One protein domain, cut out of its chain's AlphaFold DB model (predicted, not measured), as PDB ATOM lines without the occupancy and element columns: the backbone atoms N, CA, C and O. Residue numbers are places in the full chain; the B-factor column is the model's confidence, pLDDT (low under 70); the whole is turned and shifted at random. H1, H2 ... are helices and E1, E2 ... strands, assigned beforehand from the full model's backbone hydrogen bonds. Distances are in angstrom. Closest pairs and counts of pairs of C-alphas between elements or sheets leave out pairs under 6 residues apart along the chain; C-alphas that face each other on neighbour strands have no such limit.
ATOM      1  N   ALA A 144     234.316 234.607 299.070       80.38
ATOM      2  CA  ALA A 144     234.431 234.130 297.692       80.38
ATOM      3  C   ALA A 144     233.319 234.670 296.773       80.38
ATOM      4  O   ALA A 144     233.558 234.938 295.602       80.38
ATOM      5  N   THR A 145     232.100 234.843 297.290       78.12
ATOM      6  CA  THR A 145     230.989 235.438 296.534       78.12
ATOM      7  C   THR A 145     231.230 236.920 296.267       78.12
ATOM      8  O   THR A 145     230.984 237.374 295.156       78.12
ATOM      9  N   LEU A 146     231.727 237.651 297.264       82.44
ATOM     10  CA  LEU A 146     232.044 239.075 297.150       82.44
ATOM     11  C   LEU A 146     233.216 239.313 296.188       82.44
ATOM     12  O   LEU A 146     233.128 240.166 295.313       82.44
ATOM     13  N   GLU A 147     234.274 238.505 296.280       87.12
ATOM     14  CA  GLU A 147     235.425 238.561 295.367       87.12
ATOM     15  C   GLU A 147     235.033 238.235 293.918       87.12
ATOM     16  O   GLU A 147     235.488 238.891 292.982       87.12
ATOM     17  N   GLU A 148     234.173 237.234 293.702       82.12
ATOM     18  CA  GLU A 148     233.662 236.912 292.364       82.12
ATOM     19  C   GLU A 148     232.694 237.967 291.825       82.12
ATOM     20  O   GLU A 148     232.667 238.198 290.618       82.12
ATOM     21  N   ALA A 149     231.913 238.618 292.690       82.12
ATOM     22  CA  ALA A 149     231.083 239.746 292.290       82.12
ATOM     23  C   ALA A 149     231.953 240.935 291.857       82.12
ATOM     24  O   ALA A 149     231.703 241.492 290.791       82.12
ATOM     25  N   GLY A 150     233.014 241.254 292.607       85.44
ATOM     26  CA  GLY A 150     233.944 242.338 292.276       85.44
ATOM     27  C   GLY A 150     234.580 242.174 290.896       85.44
ATOM     28  O   GLY A 150     234.572 243.100 290.099       85.44
ATOM     29  N   LYS A 151     235.008 240.954 290.544       87.06
ATOM     30  CA  LYS A 151     235.578 240.637 289.217       87.06
ATOM     31  C   LYS A 151     234.618 240.818 288.034       87.06
ATOM     32  O   LYS A 151     235.055 240.745 286.889       87.06
ATOM     33  N   ARG A 152     233.311 240.930 288.285       83.50
ATOM     34  CA  ARG A 152     232.276 241.074 287.245       83.50
ATOM     35  C   ARG A 152     231.802 242.506 287.072       83.50
ATOM     36  O   ARG A 152     231.016 242.753 286.159       83.50
ATOM     37  N   LEU A 153     232.210 243.398 287.966       83.44
ATOM     38  CA  LEU A 153     231.929 244.813 287.827       83.44
ATOM     39  C   LEU A 153     232.750 245.378 286.670       83.44
ATOM     40  O   LEU A 153     233.857 244.913 286.394       83.44
ATOM     41  N   ASP A 154     232.175 246.351 285.974       83.00
ATOM     42  CA  ASP A 154     232.911 247.098 284.962       83.00
ATOM     43  C   ASP A 154     233.965 247.961 285.660       83.00
ATOM     44  O   ASP A 154     233.653 248.641 286.636       83.00
ATOM     45  N   ALA A 155     235.201 247.949 285.163       82.38
ATOM     46  CA  ALA A 155     236.301 248.707 285.749       82.38
ATOM     47  C   ALA A 155     236.034 250.222 285.734       82.38
ATOM     48  O   ALA A 155     236.616 250.935 286.536       82.38
ATOM     49  N   GLY A 156     235.140 250.726 284.875       76.50
ATOM     50  CA  GLY A 156     234.698 252.126 284.899       76.50
ATOM     51  C   GLY A 156     233.619 252.451 285.945       76.50
ATOM     52  O   GLY A 156     233.331 253.620 286.178       76.50
ATOM     53  N   ASP A 157     233.014 251.446 286.585       74.25
ATOM     54  CA  ASP A 157     231.844 251.609 287.456       74.25
ATOM     55  C   ASP A 157     232.239 251.727 288.934       74.25
ATOM     56  O   ASP A 157     232.153 250.781 289.723       74.25
ATOM     57  N   TRP A 158     232.701 252.916 289.307       76.50
ATOM     58  CA  TRP A 158     233.126 253.229 290.670       76.50
ATOM     59  C   TRP A 158     232.024 253.030 291.722       76.50
ATOM     60  O   TRP A 158     232.261 252.446 292.784       76.50
ATOM     61  N   ASP A 159     230.802 253.486 291.434       75.69
ATOM     62  CA  ASP A 159     229.683 253.420 292.379       75.69
ATOM     63  C   ASP A 159     229.329 251.966 292.724       75.69
ATOM     64  O   ASP A 159     229.159 251.621 293.899       75.69
ATOM     65  N   ALA A 160     229.316 251.071 291.730       75.94
ATOM     66  CA  ALA A 160     229.078 249.656 291.984       75.94
ATOM     67  C   ALA A 160     230.178 249.014 292.847       75.94
ATOM     68  O   ALA A 160     229.865 248.174 293.698       75.94
ATOM     69  N   HIS A 161     231.443 249.411 292.676       84.38
ATOM     70  CA  HIS A 161     232.546 248.911 293.499       84.38
ATOM     71  C   HIS A 161     232.405 249.344 294.963       84.38
ATOM     72  O   HIS A 161     232.515 248.507 295.863       84.38
ATOM     73  N   ARG A 162     232.067 250.612 295.221       83.50
ATOM     74  CA  ARG A 162     231.835 251.105 296.588       83.50
ATOM     75  C   ARG A 162     230.623 250.465 297.246       83.50
ATOM     76  O   ARG A 162     230.707 250.030 298.393       83.50
ATOM     77  N   LYS A 163     229.501 250.337 296.531       78.62
ATOM     78  CA  LYS A 163     228.310 249.649 297.056       78.62
ATOM     79  C   LYS A 163     228.608 248.188 297.398       78.62
ATOM     80  O   LYS A 163     228.146 247.690 298.422       78.62
ATOM     81  N   LEU A 164     229.438 247.509 296.601       83.50
ATOM     82  CA  LEU A 164     229.904 246.162 296.925       83.50
ATOM     83  C   LEU A 164     230.825 246.136 298.160       83.50
ATOM     84  O   LEU A 164     230.738 245.197 298.954       83.50
ATOM     85  N   ALA A 165     231.661 247.158 298.361       86.38
ATOM     86  CA  ALA A 165     232.498 247.307 299.552       86.38
ATOM     87  C   ALA A 165     231.670 247.519 300.831       86.38
ATOM     88  O   ALA A 165     231.951 246.888 301.850       86.38
ATOM     89  N   ILE A 166     230.595 248.310 300.763       82.81
ATOM     90  CA  ILE A 166     229.632 248.482 301.865       82.81
ATOM     91  C   ILE A 166     228.994 247.130 302.225       82.81
ATOM     92  O   ILE A 166     229.027 246.718 303.384       82.81
ATOM     93  N   ILE A 167     228.521 246.376 301.226       80.25
ATOM     94  CA  ILE A 167     227.942 245.034 301.427       80.25
ATOM     95  C   ILE A 167     228.972 244.052 302.011       80.25
ATOM     96  O   ILE A 167     228.620 243.148 302.778       80.25
ATOM     97  N   ALA A 168     230.254 244.200 301.668       81.75
ATOM     98  CA  ALA A 168     231.320 243.399 302.259       81.75
ATOM     99  C   ALA A 168     231.492 243.698 303.754       81.75
ATOM    100  O   ALA A 168     231.630 242.754 304.539       81.75
ATOM    101  N   VAL A 169     231.413 244.971 304.154       82.06
ATOM    102  CA  VAL A 169     231.442 245.380 305.566       82.06
ATOM    103  C   VAL A 169     230.224 244.865 306.328       82.06
ATOM    104  O   VAL A 169     230.386 244.273 307.394       82.06
ATOM    105  N   GLU A 170     229.027 244.985 305.755       79.19
ATOM    106  CA  GLU A 170     227.796 244.399 306.313       79.19
ATOM    107  C   GLU A 170     227.911 242.870 306.458       79.19
ATOM    108  O   GLU A 170     227.441 242.276 307.426       79.19
ATOM    109  N   SER A 171     228.635 242.215 305.545       73.31
ATOM    110  CA  SER A 171     228.918 240.775 305.607       73.31
ATOM    111  C   SER A 171     230.032 240.391 306.599       73.31
ATOM    112  O   SER A 171     230.362 239.207 306.709       73.31
ATOM    113  N   GLY A 172     230.607 241.356 307.328       78.62
ATOM    114  CA  GLY A 172     231.624 241.141 308.363       78.62
ATOM    115  C   GLY A 172     233.077 241.170 307.874       78.62
ATOM    116  O   GLY A 172     233.970 240.711 308.591       78.62
ATOM    117  N   TYR A 173     233.326 241.684 306.670       85.94
ATOM    118  CA  TYR A 173     234.663 241.833 306.095       85.94
ATOM    119  C   TYR A 173     235.132 243.291 306.144       85.94
ATOM    120  O   TYR A 173     234.411 244.192 306.557       85.94
ATOM    121  N   ALA A 174     236.371 243.517 305.734       88.06
ATOM    122  CA  ALA A 174     236.806 244.823 305.269       88.06
ATOM    123  C   ALA A 174     236.932 244.782 303.745       88.06
ATOM    124  O   ALA A 174     237.027 243.704 303.149       88.06
ATOM    125  N   ALA A 175     236.940 245.941 303.109       89.56
ATOM    126  CA  ALA A 175     237.170 246.048 301.682       89.56
ATOM    127  C   ALA A 175     238.061 247.245 301.370       89.56
ATOM    128  O   ALA A 175     238.049 248.249 302.073       89.56
ATOM    129  N   GLU A 176     238.831 247.121 300.305       90.50
ATOM    130  CA  GLU A 176     239.587 248.211 299.710       90.50
ATOM    131  C   GLU A 176     239.100 248.391 298.289       90.50
ATOM    132  O   GLU A 176     238.998 247.403 297.560       90.50
ATOM    133  N   VAL A 177     238.784 249.622 297.916       87.81
ATOM    134  CA  VAL A 177     238.496 249.967 296.530       87.81
ATOM    135  C   VAL A 177     239.660 250.798 296.015       87.81
ATOM    136  O   VAL A 177     239.985 251.831 296.590       87.81
ATOM    137  N   GLU A 178     240.314 250.296 294.978       86.69
ATOM    138  CA  GLU A 178     241.480 250.906 294.345       86.69
ATOM    139  C   GLU A 178     241.042 251.583 293.047       86.69
ATOM    140  O   GLU A 178     240.265 251.007 292.282       86.69
ATOM    141  N   GLN A 179     241.515 252.804 292.827       83.19
ATOM    142  CA  GLN A 179     241.321 253.594 291.621       83.19
ATOM    143  C   GLN A 179     242.687 253.858 290.998       83.19
ATOM    144  O   GLN A 179     243.487 254.617 291.538       83.19
ATOM    145  N   ASP A 180     242.911 253.288 289.823       81.75
ATOM    146  CA  ASP A 180     244.134 253.468 289.057       81.75
ATOM    147  C   ASP A 180     243.873 254.382 287.863       81.75
ATOM    148  O   ASP A 180     243.012 254.113 287.022       81.75
ATOM    149  N   PHE A 181     244.647 255.458 287.778       80.50
ATOM    150  CA  PHE A 181     244.734 256.327 286.618       80.50
ATOM    151  C   PHE A 181     245.992 255.998 285.810       80.50
ATOM    152  O   PHE A 181     247.115 256.176 286.287       80.50
ATOM    153  N   ASN A 182     245.804 255.573 284.563       77.50
ATOM    154  CA  ASN A 182     246.866 255.348 283.596       77.50
ATOM    155  C   ASN A 182     246.983 256.542 282.638       77.50
ATOM    156  O   ASN A 182     246.057 256.874 281.899       77.50
ATOM    157  N   ASN A 183     248.163 257.159 282.609       69.69
ATOM    158  CA  ASN A 183     248.469 258.314 281.763       69.69
ATOM    159  C   ASN A 183     248.935 257.930 280.336       69.69
ATOM    160  O   ASN A 183     249.472 258.765 279.602       69.69
ATOM    161  N   ASP A 184     248.789 256.666 279.923       74.75
ATOM    162  CA  ASP A 184     249.091 256.241 278.554       74.75
ATOM    163  C   ASP A 184     248.015 256.738 277.573       74.75
ATOM    164  O   ASP A 184     246.868 256.303 277.584       74.75
ATOM    165  N   ALA A 185     248.414 257.623 276.657       65.38
ATOM    166  CA  ALA A 185     247.543 258.176 275.620       65.38
ATOM    167  C   ALA A 185     246.999 257.128 274.624       65.38
ATOM    168  O   ALA A 185     246.132 257.455 273.810       65.38
ATOM    169  N   ALA A 186     247.535 255.903 274.627       70.31
ATOM    170  CA  ALA A 186     247.020 254.783 273.845       70.31
ATOM    171  C   ALA A 186     245.913 253.989 274.562       70.31
ATOM    172  O   ALA A 186     245.260 253.164 273.913       70.31
ATOM    173  N   ASP A 187     245.707 254.216 275.862       66.19
ATOM    174  CA  ASP A 187     244.715 253.498 276.650       66.19
ATOM    175  C   ASP A 187     243.306 254.056 276.404       66.19
ATOM    176  O   ASP A 187     243.084 255.266 276.345       66.19
ATOM    177  N   GLN A 188     242.340 253.159 276.211       60.53
ATOM    178  CA  GLN A 188     240.943 253.540 275.967       60.53
ATOM    179  C   GLN A 188     240.179 253.771 277.274       60.53
ATOM    180  O   GLN A 188     239.123 254.402 277.248       60.53
ATOM    181  N   GLN A 189     240.705 253.271 278.396       63.00
ATOM    182  CA  GLN A 189     240.139 253.425 279.733       63.00
ATOM    183  C   GLN A 189     241.234 253.927 280.682       63.00
ATOM    184  O   GLN A 189     241.872 253.131 281.363       63.00
ATOM    185  N   PRO A 190     241.479 255.249 280.725       69.50
ATOM    186  CA  PRO A 190     242.547 255.818 281.542       69.50
ATOM    187  C   PRO A 190     242.258 255.740 283.044       69.50
ATOM    188  O   PRO A 190     243.158 256.005 283.826       69.50
ATOM    189  N   LEU A 191     241.033 255.404 283.458       72.94
ATOM    190  CA  LEU A 191     240.653 255.223 284.854       72.94
ATOM    191  C   LEU A 191     240.044 253.830 285.034       72.94
ATOM    192  O   LEU A 191     239.093 253.475 284.329       72.94
ATOM    193  N   THR A 192     240.572 253.055 285.975       81.50
ATOM    194  CA  THR A 192     240.079 251.713 286.299       81.50
ATOM    195  C   THR A 192     239.913 251.540 287.794       81.50
ATOM    196  O   THR A 192     240.745 251.998 288.569       81.50
ATOM    197  N   HIS A 193     238.860 250.836 288.194       83.75
ATOM    198  CA  HIS A 193     238.543 250.562 289.584       83.75
ATOM    199  C   HIS A 193     238.588 249.064 289.855       83.75
ATOM    200  O   HIS A 193     238.198 248.249 289.013       83.75
ATOM    201  N   SER A 194     239.044 248.699 291.046       88.75
ATOM    202  CA  SER A 194     239.020 247.321 291.515       88.75
ATOM    203  C   SER A 194     238.679 247.256 293.000       88.75
ATOM    204  O   SER A 194     238.783 248.242 293.720       88.75
ATOM    205  N   ILE A 195     238.226 246.092 293.465       90.25
ATOM    206  CA  ILE A 195     237.894 245.866 294.873       90.25
ATOM    207  C   ILE A 195     238.624 244.641 295.413       90.25
ATOM    208  O   ILE A 195     238.629 243.565 294.806       90.25
ATOM    209  N   ARG A 196     239.176 244.784 296.614       92.44
ATOM    210  CA  ARG A 196     239.799 243.714 297.382       92.44
ATOM    211  C   ARG A 196     239.031 243.477 298.672       92.44
ATOM    212  O   ARG A 196     238.892 244.375 299.492       92.44
ATOM    213  N   ILE A 197     238.572 242.245 298.880       91.88
ATOM    214  CA  ILE A 197     237.903 241.837 300.122       91.88
ATOM    215  C   ILE A 197     238.947 241.301 301.101       91.88
ATOM    216  O   ILE A 197     239.740 240.416 300.763       91.88
ATOM    217  N   LEU A 198     238.941 241.825 302.321       89.25
ATOM    218  CA  LEU A 198     239.917 241.558 303.372       89.25
ATOM    219  C   LEU A 198     239.231 241.052 304.639       89.25
ATOM    220  O   LEU A 198     238.051 241.305 304.878       89.25
ATOM    221  N   ASN A 199     239.977 240.360 305.502       86.25
ATOM    222  CA  ASN A 199     239.518 240.242 306.883       86.25
ATOM    223  C   ASN A 199     239.785 241.579 307.597       86.25
ATOM    224  O   ASN A 199     240.800 242.209 307.302       86.25
ATOM    225  N   PRO A 200     238.966 241.989 308.582       81.19
ATOM    226  CA  PRO A 200     239.189 243.245 309.307       81.19
ATOM    227  C   PRO A 200     240.581 243.360 309.951       81.19
ATOM    228  O   PRO A 200     241.141 244.444 310.036       81.19
ATOM    229  N   ALA A 201     241.174 242.232 310.359       79.50
ATOM    230  CA  ALA A 201     242.521 242.188 310.932       79.50
ATOM    231  C   ALA A 201     243.655 242.361 309.901       79.50
ATOM    232  O   ALA A 201     244.788 242.625 310.295       79.50
ATOM    233  N   ASP A 202     243.361 242.193 308.608       84.12
ATOM    234  CA  ASP A 202     244.340 242.292 307.520       84.12
ATOM    235  C   ASP A 202     244.427 243.718 306.948       84.12
ATOM    236  O   ASP A 202     245.276 243.986 306.097       84.12
ATOM    237  N   VAL A 203     243.562 244.632 307.407       82.12
ATOM    238  CA  VAL A 203     243.553 246.035 306.982       82.12
ATOM    239  C   VAL A 203     244.813 246.719 307.498       82.12
ATOM    240  O   VAL A 203     245.046 246.815 308.706       82.12
ATOM    241  N   GLN A 204     245.639 247.200 306.575       80.50
ATOM    242  CA  GLN A 204     246.838 247.959 306.911       80.50
ATOM    243  C   GLN A 204     246.496 249.442 307.007       80.50
ATOM    244  O   GLN A 204     245.706 249.952 306.223       80.50
ATOM    245  N   SER A 205     247.095 250.156 307.961       75.62
ATOM    246  CA  SER A 205     246.961 251.614 307.993       75.62
ATOM    247  C   SER A 205     247.655 252.216 306.776       75.62
ATOM    248  O   SER A 205     248.854 252.018 306.600       75.62
ATOM    249  N   LEU A 206     246.900 252.955 305.970       71.75
ATOM    250  CA  LEU A 206     247.433 253.693 304.833       71.75
ATOM    251  C   LEU A 206     248.057 255.017 305.291       71.75
ATOM    252  O   LEU A 206     247.521 255.690 306.181       71.75
ATOM    253  N   GLU A 207     249.181 255.400 304.684       70.31
ATOM    254  CA  GLU A 207     249.724 256.748 304.846       70.31
ATOM    255  C   GLU A 207     248.841 257.720 304.062       70.31
ATOM    256  O   GLU A 207     248.767 257.675 302.840       70.31
ATOM    257  N   LYS A 208     248.127 258.575 304.795       66.75
ATOM    258  CA  LYS A 208     247.206 259.548 304.215       66.75
ATOM    259  C   LYS A 208     247.912 260.876 303.972       66.75
ATOM    260  O   LYS A 208     248.654 261.355 304.833       66.75
ATOM    261  N   ASP A 209     247.641 261.486 302.830       61.56
ATOM    262  CA  ASP A 209     248.065 262.837 302.502       61.56
ATOM    263  C   ASP A 209     247.263 263.897 303.290       61.56
ATOM    264  O   ASP A 209     246.440 263.596 304.162       61.56
ATOM    265  N   SER A 210     247.495 265.181 302.999       52.66
ATOM    266  CA  SER A 210     246.765 266.279 303.649       52.66
ATOM    267  C   SER A 210     245.264 266.316 303.335       52.66
ATOM    268  O   SER A 210     244.528 266.983 304.062       52.66
ATOM    269  N   ALA A 211     244.817 265.633 302.276       50.19
ATOM    270  CA  ALA A 211     243.412 265.471 301.918       50.19
ATOM    271  C   ALA A 211     242.778 264.223 302.565       50.19
ATOM    272  O   ALA A 211     241.562 264.053 302.503       50.19
ATOM    273  N   GLY A 212     243.567 263.392 303.255       57.00
ATOM    274  CA  GLY A 212     243.093 262.175 303.912       57.00
ATOM    275  C   GLY A 212     243.093 260.940 303.006       57.00
ATOM    276  O   GLY A 212     242.550 259.906 303.419       57.00
ATOM    277  N   LEU A 213     243.703 261.039 301.821       61.94
ATOM    278  CA  LEU A 213     243.757 260.000 300.798       61.94
ATOM    279  C   LEU A 213     245.102 259.283 300.783       61.94
ATOM    280  O   LEU A 213     246.133 259.856 301.123       61.94
ATOM    281  N   SER A 214     245.082 258.019 300.374       68.06
ATOM    282  CA  SER A 214     246.288 257.232 300.138       68.06
ATOM    283  C   SER A 214     246.556 257.175 298.642       68.06
ATOM    284  O   SER A 214     246.096 256.246 297.982       68.06
ATOM    285  N   THR A 215     247.269 258.176 298.124       73.00
ATOM    286  CA  THR A 215     247.609 258.280 296.700       73.00
ATOM    287  C   THR A 215     249.081 257.937 296.475       73.00
ATOM    288  O   THR A 215     249.974 258.586 297.024       73.00
ATOM    289  N   GLU A 216     249.346 256.943 295.631       76.31
ATOM    290  CA  GLU A 216     250.679 256.609 295.131       76.31
ATOM    291  C   GLU A 216     250.854 257.125 293.695       76.31
ATOM    292  O   GLU A 216     249.949 257.036 292.869       76.31
ATOM    293  N   PHE A 217     252.035 257.668 293.387       74.56
ATOM    294  CA  PHE A 217     252.373 258.178 292.055       74.56
ATOM    295  C   PHE A 217     253.369 257.243 291.379       74.56
ATOM    296  O   PHE A 217     254.424 256.941 291.948       74.56
ATOM    297  N   ASP A 218     253.080 256.832 290.146       72.88
ATOM    298  CA  ASP A 218     254.029 256.053 289.359       72.88
ATOM    299  C   ASP A 218     255.061 256.946 288.635       72.88
ATOM    300  O   ASP A 218     254.956 258.175 288.560       72.88
ATOM    301  N   ALA A 219     256.107 256.324 288.084       69.56
ATOM    302  CA  ALA A 219     257.184 257.034 287.389       69.56
ATOM    303  C   ALA A 219     256.785 257.613 286.012       69.56
ATOM    304  O   ALA A 219     257.556 258.380 285.429       69.56
ATOM    305  N   MET A 220     255.626 257.229 285.481       72.56
ATOM    306  CA  MET A 220     255.100 257.593 284.162       72.56
ATOM    307  C   MET A 220     253.958 258.626 284.245       72.56
ATOM    308  O   MET A 220     253.465 259.086 283.211       72.56
ATOM    309  N   GLY A 221     253.595 259.061 285.455       66.69
ATOM    310  CA  GLY A 221     252.572 260.072 285.718       66.69
ATOM    311  C   GLY A 221     251.166 259.514 285.948       66.69
ATOM    312  O   GLY A 221     250.220 260.295 285.904       66.69
ATOM    313  N   GLY A 222     251.025 258.206 286.160       73.38
ATOM    314  CA  GLY A 222     249.811 257.581 286.677       73.38
ATOM    315  C   GLY A 222     249.676 257.744 288.194       73.38
ATOM    316  O   GLY A 222     250.648 258.055 288.895       73.38
ATOM    317  N   THR A 223     248.462 257.540 288.696       77.94
ATOM    318  CA  THR A 223     248.140 257.631 290.129       77.94
ATOM    319  C   THR A 223     247.289 256.450 290.557       77.94
ATOM    320  O   THR A 223     246.345 256.113 289.854       77.94
ATOM    321  N   SER A 224     247.589 255.862 291.710       78.81
ATOM    322  CA  SER A 224     246.758 254.836 292.343       78.81
ATOM    323  C   SER A 224     246.230 255.369 293.667       78.81
ATOM    324  O   SER A 224     247.002 255.902 294.466       78.81
ATOM    325  N   GLU A 225     244.926 255.265 293.891       80.50
ATOM    326  CA  GLU A 225     244.264 255.701 295.118       80.50
ATOM    327  C   GLU A 225     243.510 254.543 295.758       80.50
ATOM    328  O   GLU A 225     242.752 253.849 295.086       80.50
ATOM    329  N   VAL A 226     243.674 254.348 297.069       83.94
ATOM    330  CA  VAL A 226     242.990 253.270 297.801       83.94
ATOM    331  C   VAL A 226     242.042 253.840 298.853       83.94
ATOM    332  O   VAL A 226     242.457 254.545 299.776       83.94
ATOM    333  N   GLU A 227     240.764 253.473 298.752       83.06
ATOM    334  CA  GLU A 227     239.721 253.733 299.746       83.06
ATOM    335  C   GLU A 227     239.490 252.500 300.630       83.06
ATOM    336  O   GLU A 227     239.201 251.416 300.126       83.06
ATOM    337  N   GLN A 228     239.539 252.666 301.957       83.31
ATOM    338  CA  GLN A 228     239.295 251.578 302.910       83.31
ATOM    339  C   GLN A 228     237.902 251.620 303.539       83.31
ATOM    340  O   GLN A 228     237.515 252.593 304.185       83.31
ATOM    341  N   PHE A 229     237.206 250.490 303.457       84.88
ATOM    342  CA  PHE A 229     235.913 250.211 304.070       84.88
ATOM    343  C   PHE A 229     236.112 249.207 305.204       84.88
ATOM    344  O   PHE A 229     236.577 248.083 305.003       84.88
ATOM    345  N   THR A 230     235.765 249.613 306.419       83.56
ATOM    346  CA  THR A 230     235.955 248.810 307.639       83.56
ATOM    347  C   THR A 230     234.681 248.817 308.474       83.56
ATOM    348  O   THR A 230     233.858 249.711 308.295       83.56
ATOM    349  N   PRO A 231     234.490 247.883 309.421       74.44
ATOM    350  CA  PRO A 231     233.354 247.944 310.346       74.44
ATOM    351  C   PRO A 231     233.243 249.284 311.093       74.44
ATOM    352  O   PRO A 231     232.144 249.751 311.386       74.44
ATOM    353  N   GLU A 232     234.373 249.934 311.375       74.31
ATOM    354  CA  GLU A 232     234.438 251.254 312.006       74.31
ATOM    355  C   GLU A 232     234.158 252.405 311.024       74.31
ATOM    356  O   GLU A 232     233.781 253.500 311.452       74.31
ATOM    357  N   ARG A 233     234.348 252.171 309.718       72.00
ATOM    358  CA  ARG A 233     234.104 253.110 308.609       72.00
ATOM    359  C   ARG A 233     233.400 252.395 307.447       72.00
ATOM    360  O   ARG A 233     234.025 252.129 306.417       72.00
ATOM    361  N   PRO A 234     232.107 252.061 307.595       65.75
ATOM    362  CA  PRO A 234     231.398 251.222 306.629       65.75
ATOM    363  C   PRO A 234     231.155 251.906 305.284       65.75
ATOM    364  O   PRO A 234     230.895 251.223 304.305       65.75
ATOM    365  N   HIS A 235     231.267 253.234 305.221       68.81
ATOM    366  CA  HIS A 235     231.060 254.032 304.008       68.81
ATOM    367  C   HIS A 235     232.365 254.519 303.366       68.81
ATOM    368  O   HIS A 235     232.316 255.381 302.494       68.81
ATOM    369  N   GLY A 236     233.510 253.980 303.789       70.25
ATOM    370  CA  GLY A 236     234.807 254.327 303.221       70.25
ATOM    371  C   GLY A 236     235.396 255.639 303.749       70.25
ATOM    372  O   GLY A 236     234.932 256.203 304.748       70.25
ATOM    373  N   ASP A 237     236.462 256.095 303.093       64.75
ATOM    374  CA  ASP A 237     237.156 257.353 303.393       64.75
ATOM    375  C   ASP A 237     236.662 258.518 302.518       64.75
ATOM    376  O   ASP A 237     236.741 259.675 302.942       64.75
ATOM    377  N   TYR A 238     236.133 258.228 301.324       60.00
ATOM    378  CA  TYR A 238     235.565 259.226 300.432       60.00
ATOM    379  C   TYR A 238     234.129 259.517 300.872       60.00
ATOM    380  O   TYR A 238     233.251 258.657 300.911       60.00
ATOM    381  N   GLY A 239     233.872 260.766 301.231       43.47
ATOM    382  CA  GLY A 239     232.572 261.212 301.714       43.47
ATOM    383  C   GLY A 239     232.209 262.573 301.132       43.47
ATOM    384  O   GLY A 239     232.940 263.105 300.303       43.47
ATOM    385  N   PRO A 240     231.139 263.214 301.620       34.47
ATOM    386  CA  PRO A 240     230.681 264.533 301.153       34.47
ATOM    387  C   PRO A 240     231.710 265.677 301.280       34.47
ATOM    388  O   PRO A 240     231.452 266.800 300.861       34.47
ATOM    389  N   LYS A 241     232.865 265.416 301.906       33.72
ATOM    390  CA  LYS A 241     233.969 266.364 302.101       33.72
ATOM    391  C   LYS A 241     235.178 266.084 301.214       33.72
ATOM    392  O   LYS A 241     236.145 266.832 301.324       33.72
ATOM    393  N   THR A 242     235.146 265.037 300.386       42.44
ATOM    394  CA  THR A 242     236.201 264.770 299.409       42.44
ATOM    395  C   THR A 242     236.253 265.945 298.426       42.44
ATOM    396  O   THR A 242     235.244 266.230 297.777       42.44
ATOM    397  N   PRO A 243     237.386 266.659 298.326       43.03
ATOM    398  CA  PRO A 243     237.565 267.718 297.342       43.03
ATOM    399  C   PRO A 243     237.229 267.250 295.912       43.03
ATOM    400  O   PRO A 243     237.563 266.140 295.506       43.03
ATOM    401  N   PHE A 244     236.523 268.086 295.142       39.47
ATOM    402  CA  PHE A 244     236.057 267.748 293.785       39.47
ATOM    403  C   PHE A 244     237.192 267.403 292.811       39.47
ATOM    404  O   PHE A 244     236.972 266.707 291.827       39.47
ATOM    405  N   ASP A 245     238.391 267.913 293.072       44.84
ATOM    406  CA  ASP A 245     239.619 267.689 292.315       44.84
ATOM    407  C   ASP A 245     240.221 266.288 292.499       44.84
ATOM    408  O   ASP A 245     241.096 265.913 291.724       44.84
ATOM    409  N   ILE A 246     239.731 265.517 293.474       47.75
ATOM    410  CA  ILE A 246     240.173 264.147 293.788       47.75
ATOM    411  C   ILE A 246     238.999 263.154 293.836       47.75
ATOM    412  O   ILE A 246     239.152 262.015 294.262       47.75
ATOM    413  N   ALA A 247     237.800 263.576 293.419       47.03
ATOM    414  CA  ALA A 247     236.673 262.669 293.245       47.03
ATOM    415  C   ALA A 247     236.848 261.866 291.936       47.03
ATOM    416  O   ALA A 247     237.260 262.458 290.934       47.03
ATOM    417  N   PRO A 248     236.521 260.559 291.915       49.44
ATOM    418  CA  PRO A 248     236.580 259.718 290.719       49.44
ATOM    419  C   PRO A 248     235.921 260.417 289.537       49.44
ATOM    420  O   PRO A 248     234.751 260.805 289.602       49.44
ATOM    421  N   THR A 249     236.700 260.635 288.482       45.47
ATOM    422  CA  THR A 249     236.255 261.368 287.300       45.47
ATOM    423  C   THR A 249     235.642 260.414 286.283       45.47
ATOM    424  O   THR A 249     236.176 259.348 285.991       45.47
ATOM    425  N   ASP A 250     234.497 260.801 285.733       42.56
ATOM    426  CA  ASP A 250     233.886 260.129 284.592       42.56
ATOM    427  C   ASP A 250     234.739 260.369 283.321       42.56
ATOM    428  O   ASP A 250     235.267 261.475 283.137       42.56
ATOM    429  N   PRO A 251     234.893 259.374 282.421       42.88
ATOM    430  CA  PRO A 251     235.487 259.569 281.097       42.88
ATOM    431  C   PRO A 251     234.838 260.684 280.247       42.88
ATOM    432  O   PRO A 251     235.504 261.194 279.342       42.88
ATOM    433  N   GLU A 252     233.591 261.105 280.513       38.50
ATOM    434  CA  GLU A 252     232.940 262.245 279.834       38.50
ATOM    435  C   GLU A 252     233.139 263.615 280.529       38.50
ATOM    436  O   GLU A 252     232.781 264.653 279.959       38.50
ATOM    437  N   GLY A 253     233.790 263.665 281.698       33.81
ATOM    438  CA  GLY A 253     234.159 264.901 282.399       33.81
ATOM    439  C   GLY A 253     233.963 264.839 283.922       33.81
ATOM    440  O   GLY A 253     233.378 263.902 284.447       33.81
ATOM    441  N   PRO A 254     234.448 265.841 284.680       30.22
ATOM    442  CA  PRO A 254     234.312 265.846 286.132       30.22
ATOM    443  C   PRO A 254     232.862 266.139 286.546       30.22
ATOM    444  O   PRO A 254     232.330 267.223 286.292       30.22
ATOM    445  N   GLY A 255     232.241 265.178 287.218       39.78
ATOM    446  CA  GLY A 255     230.904 265.262 287.794       39.78
ATOM    447  C   GLY A 255     230.551 263.907 288.398       39.78
ATOM    448  O   GLY A 255     230.943 262.895 287.840       39.78
ATOM    449  N   ASN A 256     229.907 263.915 289.568       41.50
ATOM    450  CA  ASN A 256     229.565 262.759 290.412       41.50
ATOM    451  C   ASN A 256     229.420 261.407 289.679       41.50
ATOM    452  O   ASN A 256     228.769 261.367 288.634       41.50
ATOM    453  N   PRO A 257     229.918 260.294 290.262       51.72
ATOM    454  CA  PRO A 257     229.801 258.975 289.648       51.72
ATOM    455  C   PRO A 257     228.339 258.672 289.310       51.72
ATOM    456  O   PRO A 257     227.440 258.931 290.115       51.72
ATOM    457  N   PHE A 258     228.097 258.137 288.113       55.94
ATOM    458  CA  PHE A 258     226.756 257.730 287.714       55.94
ATOM    459  C   PHE A 258     226.234 256.659 288.682       55.94
ATOM    460  O   PHE A 258     226.937 255.674 288.924       55.94
ATOM    461  N   PRO A 259     225.018 256.816 289.234       60.72
ATOM    462  CA  PRO A 259     224.455 255.817 290.128       60.72
ATOM    463  C   PRO A 259     224.293 254.485 289.387       60.72
ATOM    464  O   PRO A 259     223.669 254.421 288.325       60.72
ATOM    465  N   SER A 260     224.836 253.415 289.965       59.97
ATOM    466  CA  SER A 260     224.838 252.075 289.390       59.97
ATOM    467  C   SER A 260     224.387 251.009 290.385       59.97
ATOM    468  O   SER A 260     224.834 250.921 291.532       59.97
ATOM    469  N   ASP A 261     223.521 250.122 289.899       69.00
ATOM    470  CA  ASP A 261     223.068 248.928 290.612       69.00
ATOM    471  C   ASP A 261     223.727 247.640 290.081       69.00
ATOM    472  O   ASP A 261     223.280 246.526 290.374       69.00
ATOM    473  N   ALA A 262     224.818 247.758 289.310       71.75
ATOM    474  CA  ALA A 262     225.517 246.614 288.715       71.75
ATOM    475  C   ALA A 262     226.003 245.592 289.761       71.75
ATOM    476  O   ALA A 262     225.998 244.383 289.501       71.75
ATOM    477  N   HIS A 263     226.311 246.047 290.980       71.81
ATOM    478  CA  HIS A 263     226.659 245.204 292.127       71.81
ATOM    479  C   HIS A 263     225.570 244.176 292.481       71.81
ATOM    480  O   HIS A 263     225.892 243.026 292.787       71.81
ATOM    481  N   LEU A 264     224.282 244.522 292.354       73.06
ATOM    482  CA  LEU A 264     223.175 243.587 292.597       73.06
ATOM    483  C   LEU A 264     223.181 242.447 291.575       73.06
ATOM    484  O   LEU A 264     223.014 241.275 291.926       73.06
ATOM    485  N   SER A 265     223.420 242.786 290.306       72.81
ATOM    486  CA  SER A 265     223.522 241.806 289.222       72.81
ATOM    487  C   SER A 265     224.753 240.913 289.401       72.81
ATOM    488  O   SER A 265     224.638 239.689 289.296       72.81
ATOM    489  N   ALA A 266     225.900 241.492 289.762       76.12
ATOM    490  CA  ALA A 266     227.145 240.767 290.001       76.12
ATOM    491  C   ALA A 266     227.045 239.768 291.168       76.12
ATOM    492  O   ALA A 266     227.516 238.634 291.037       76.12
ATOM    493  N   LEU A 267     226.367 240.152 292.259       71.25
ATOM    494  CA  LEU A 267     226.064 239.293 293.414       71.25
ATOM    495  C   LEU A 267     225.053 238.182 293.086       71.25
ATOM    496  O   LEU A 267     225.097 237.103 293.678       71.25
ATOM    497  N   SER A 268     224.129 238.437 292.155       70.94
ATOM    498  CA  SER A 268     223.098 237.472 291.745       70.94
ATOM    499  C   SER A 268     223.616 236.384 290.800       70.94
ATOM    500  O   SER A 268     223.072 235.277 290.768       70.94
ATOM    501  N   ALA A 269     224.680 236.674 290.048       61.16
ATOM    502  CA  ALA A 269     225.315 235.702 289.182       61.16
ATOM    503  C   ALA A 269     225.993 234.630 290.057       61.16
ATOM    504  O   ALA A 269     226.976 234.874 290.753       61.16
TER     505      ALA A 269
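AT A GLANCE: This is residues 144 to 269 of the 284 residues of an uncharacterized protein of Brevibacterium aurantiacum (UniProt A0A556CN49). A twisted sheet of four strands has H2 lying along one face, over E1, with H1 beside H2 at the edge strand E2, while H3 packs on these two helices away from the sheet. A long stretch with no named element, residues 230 to 261, loops round on H2's side of the sheet before it reaches H3. The printed part has 126 residues, with three named helices and four named strands in the order H1, H2, E1, E2, E3, E4, H3; the sheet's order is E2, E1, E4, E3, all antiparallel. The class is mixed, helices and strands, with under half of the residues in named elements. The whole is compact, with a radius of gyration of the C-alphas of 14.2 A and spans of 38 by 32 by 27 A.

IN THESE COORDINATES: H1, residues 144 to 150, begins at C-alpha 144 (234.431, 234.130, 297.692) and is 9.8 A long. H2, residues 158 to 170, is 18.7 A long. E1, residues 174 to 181, begins at C-alpha 174 (236.806, 244.823, 305.269) and is 23.3 A long; E2, residues 191 to 198, is 23.0 A long. E3 is residues 214 to 217, 10.2 A, and E4 is residues 223 to 229, 20.0 A. H3, residues 262 to 268, is 9.9 A long and ends at C-alpha 268 (223.098, 237.472, 291.745).

HOW THE PARTS SIT: The sheet is twisted, with C-alphas up to 4.4 A off its best plane. E1 and E2 form a hairpin, with N 176 and O 196 at 2.9 A. E1 and E4 are antiparallel at 163 degrees, with N 179 and O 225 at 2.8 A. E3 and E4 form a hairpin, with N 216 and O 224 at 2.8 A. H1 and H2 are on the same face, two layers, helices on one face of a sheet. H2 has a height over the sheet of 8.4 A and runs along E1, at 2 degrees on the local plane. H1 and H2, a helical hairpin, touch at a shallow tilt of 22 degrees, opposite ways, closest at the C-alphas of Leu 146 and Ala 168, 6.7 A. H3 is not on the sheet; it touches H1, closest at the C-alphas of Ala 149 and Ala 266, 4.7 A. H2 touches H3 with residues 160 to 164 alone, at a steep tilt of 45 degrees. In H1, H2 and H3 every O i to N i+4 pair is within hydrogen-bond range.

THE WHOLE: The C-alphas farthest apart, those of Ala 186 and Glu 232, are 40.3 A apart. The printed part has no cut. The links E2 to E3 and E4 to H3 are long, with 15 and 32 residues. The mean pLDDT of the printed part is 71.1; 43 residues are under 70, among them residues 208 to 214 and 237 to 261.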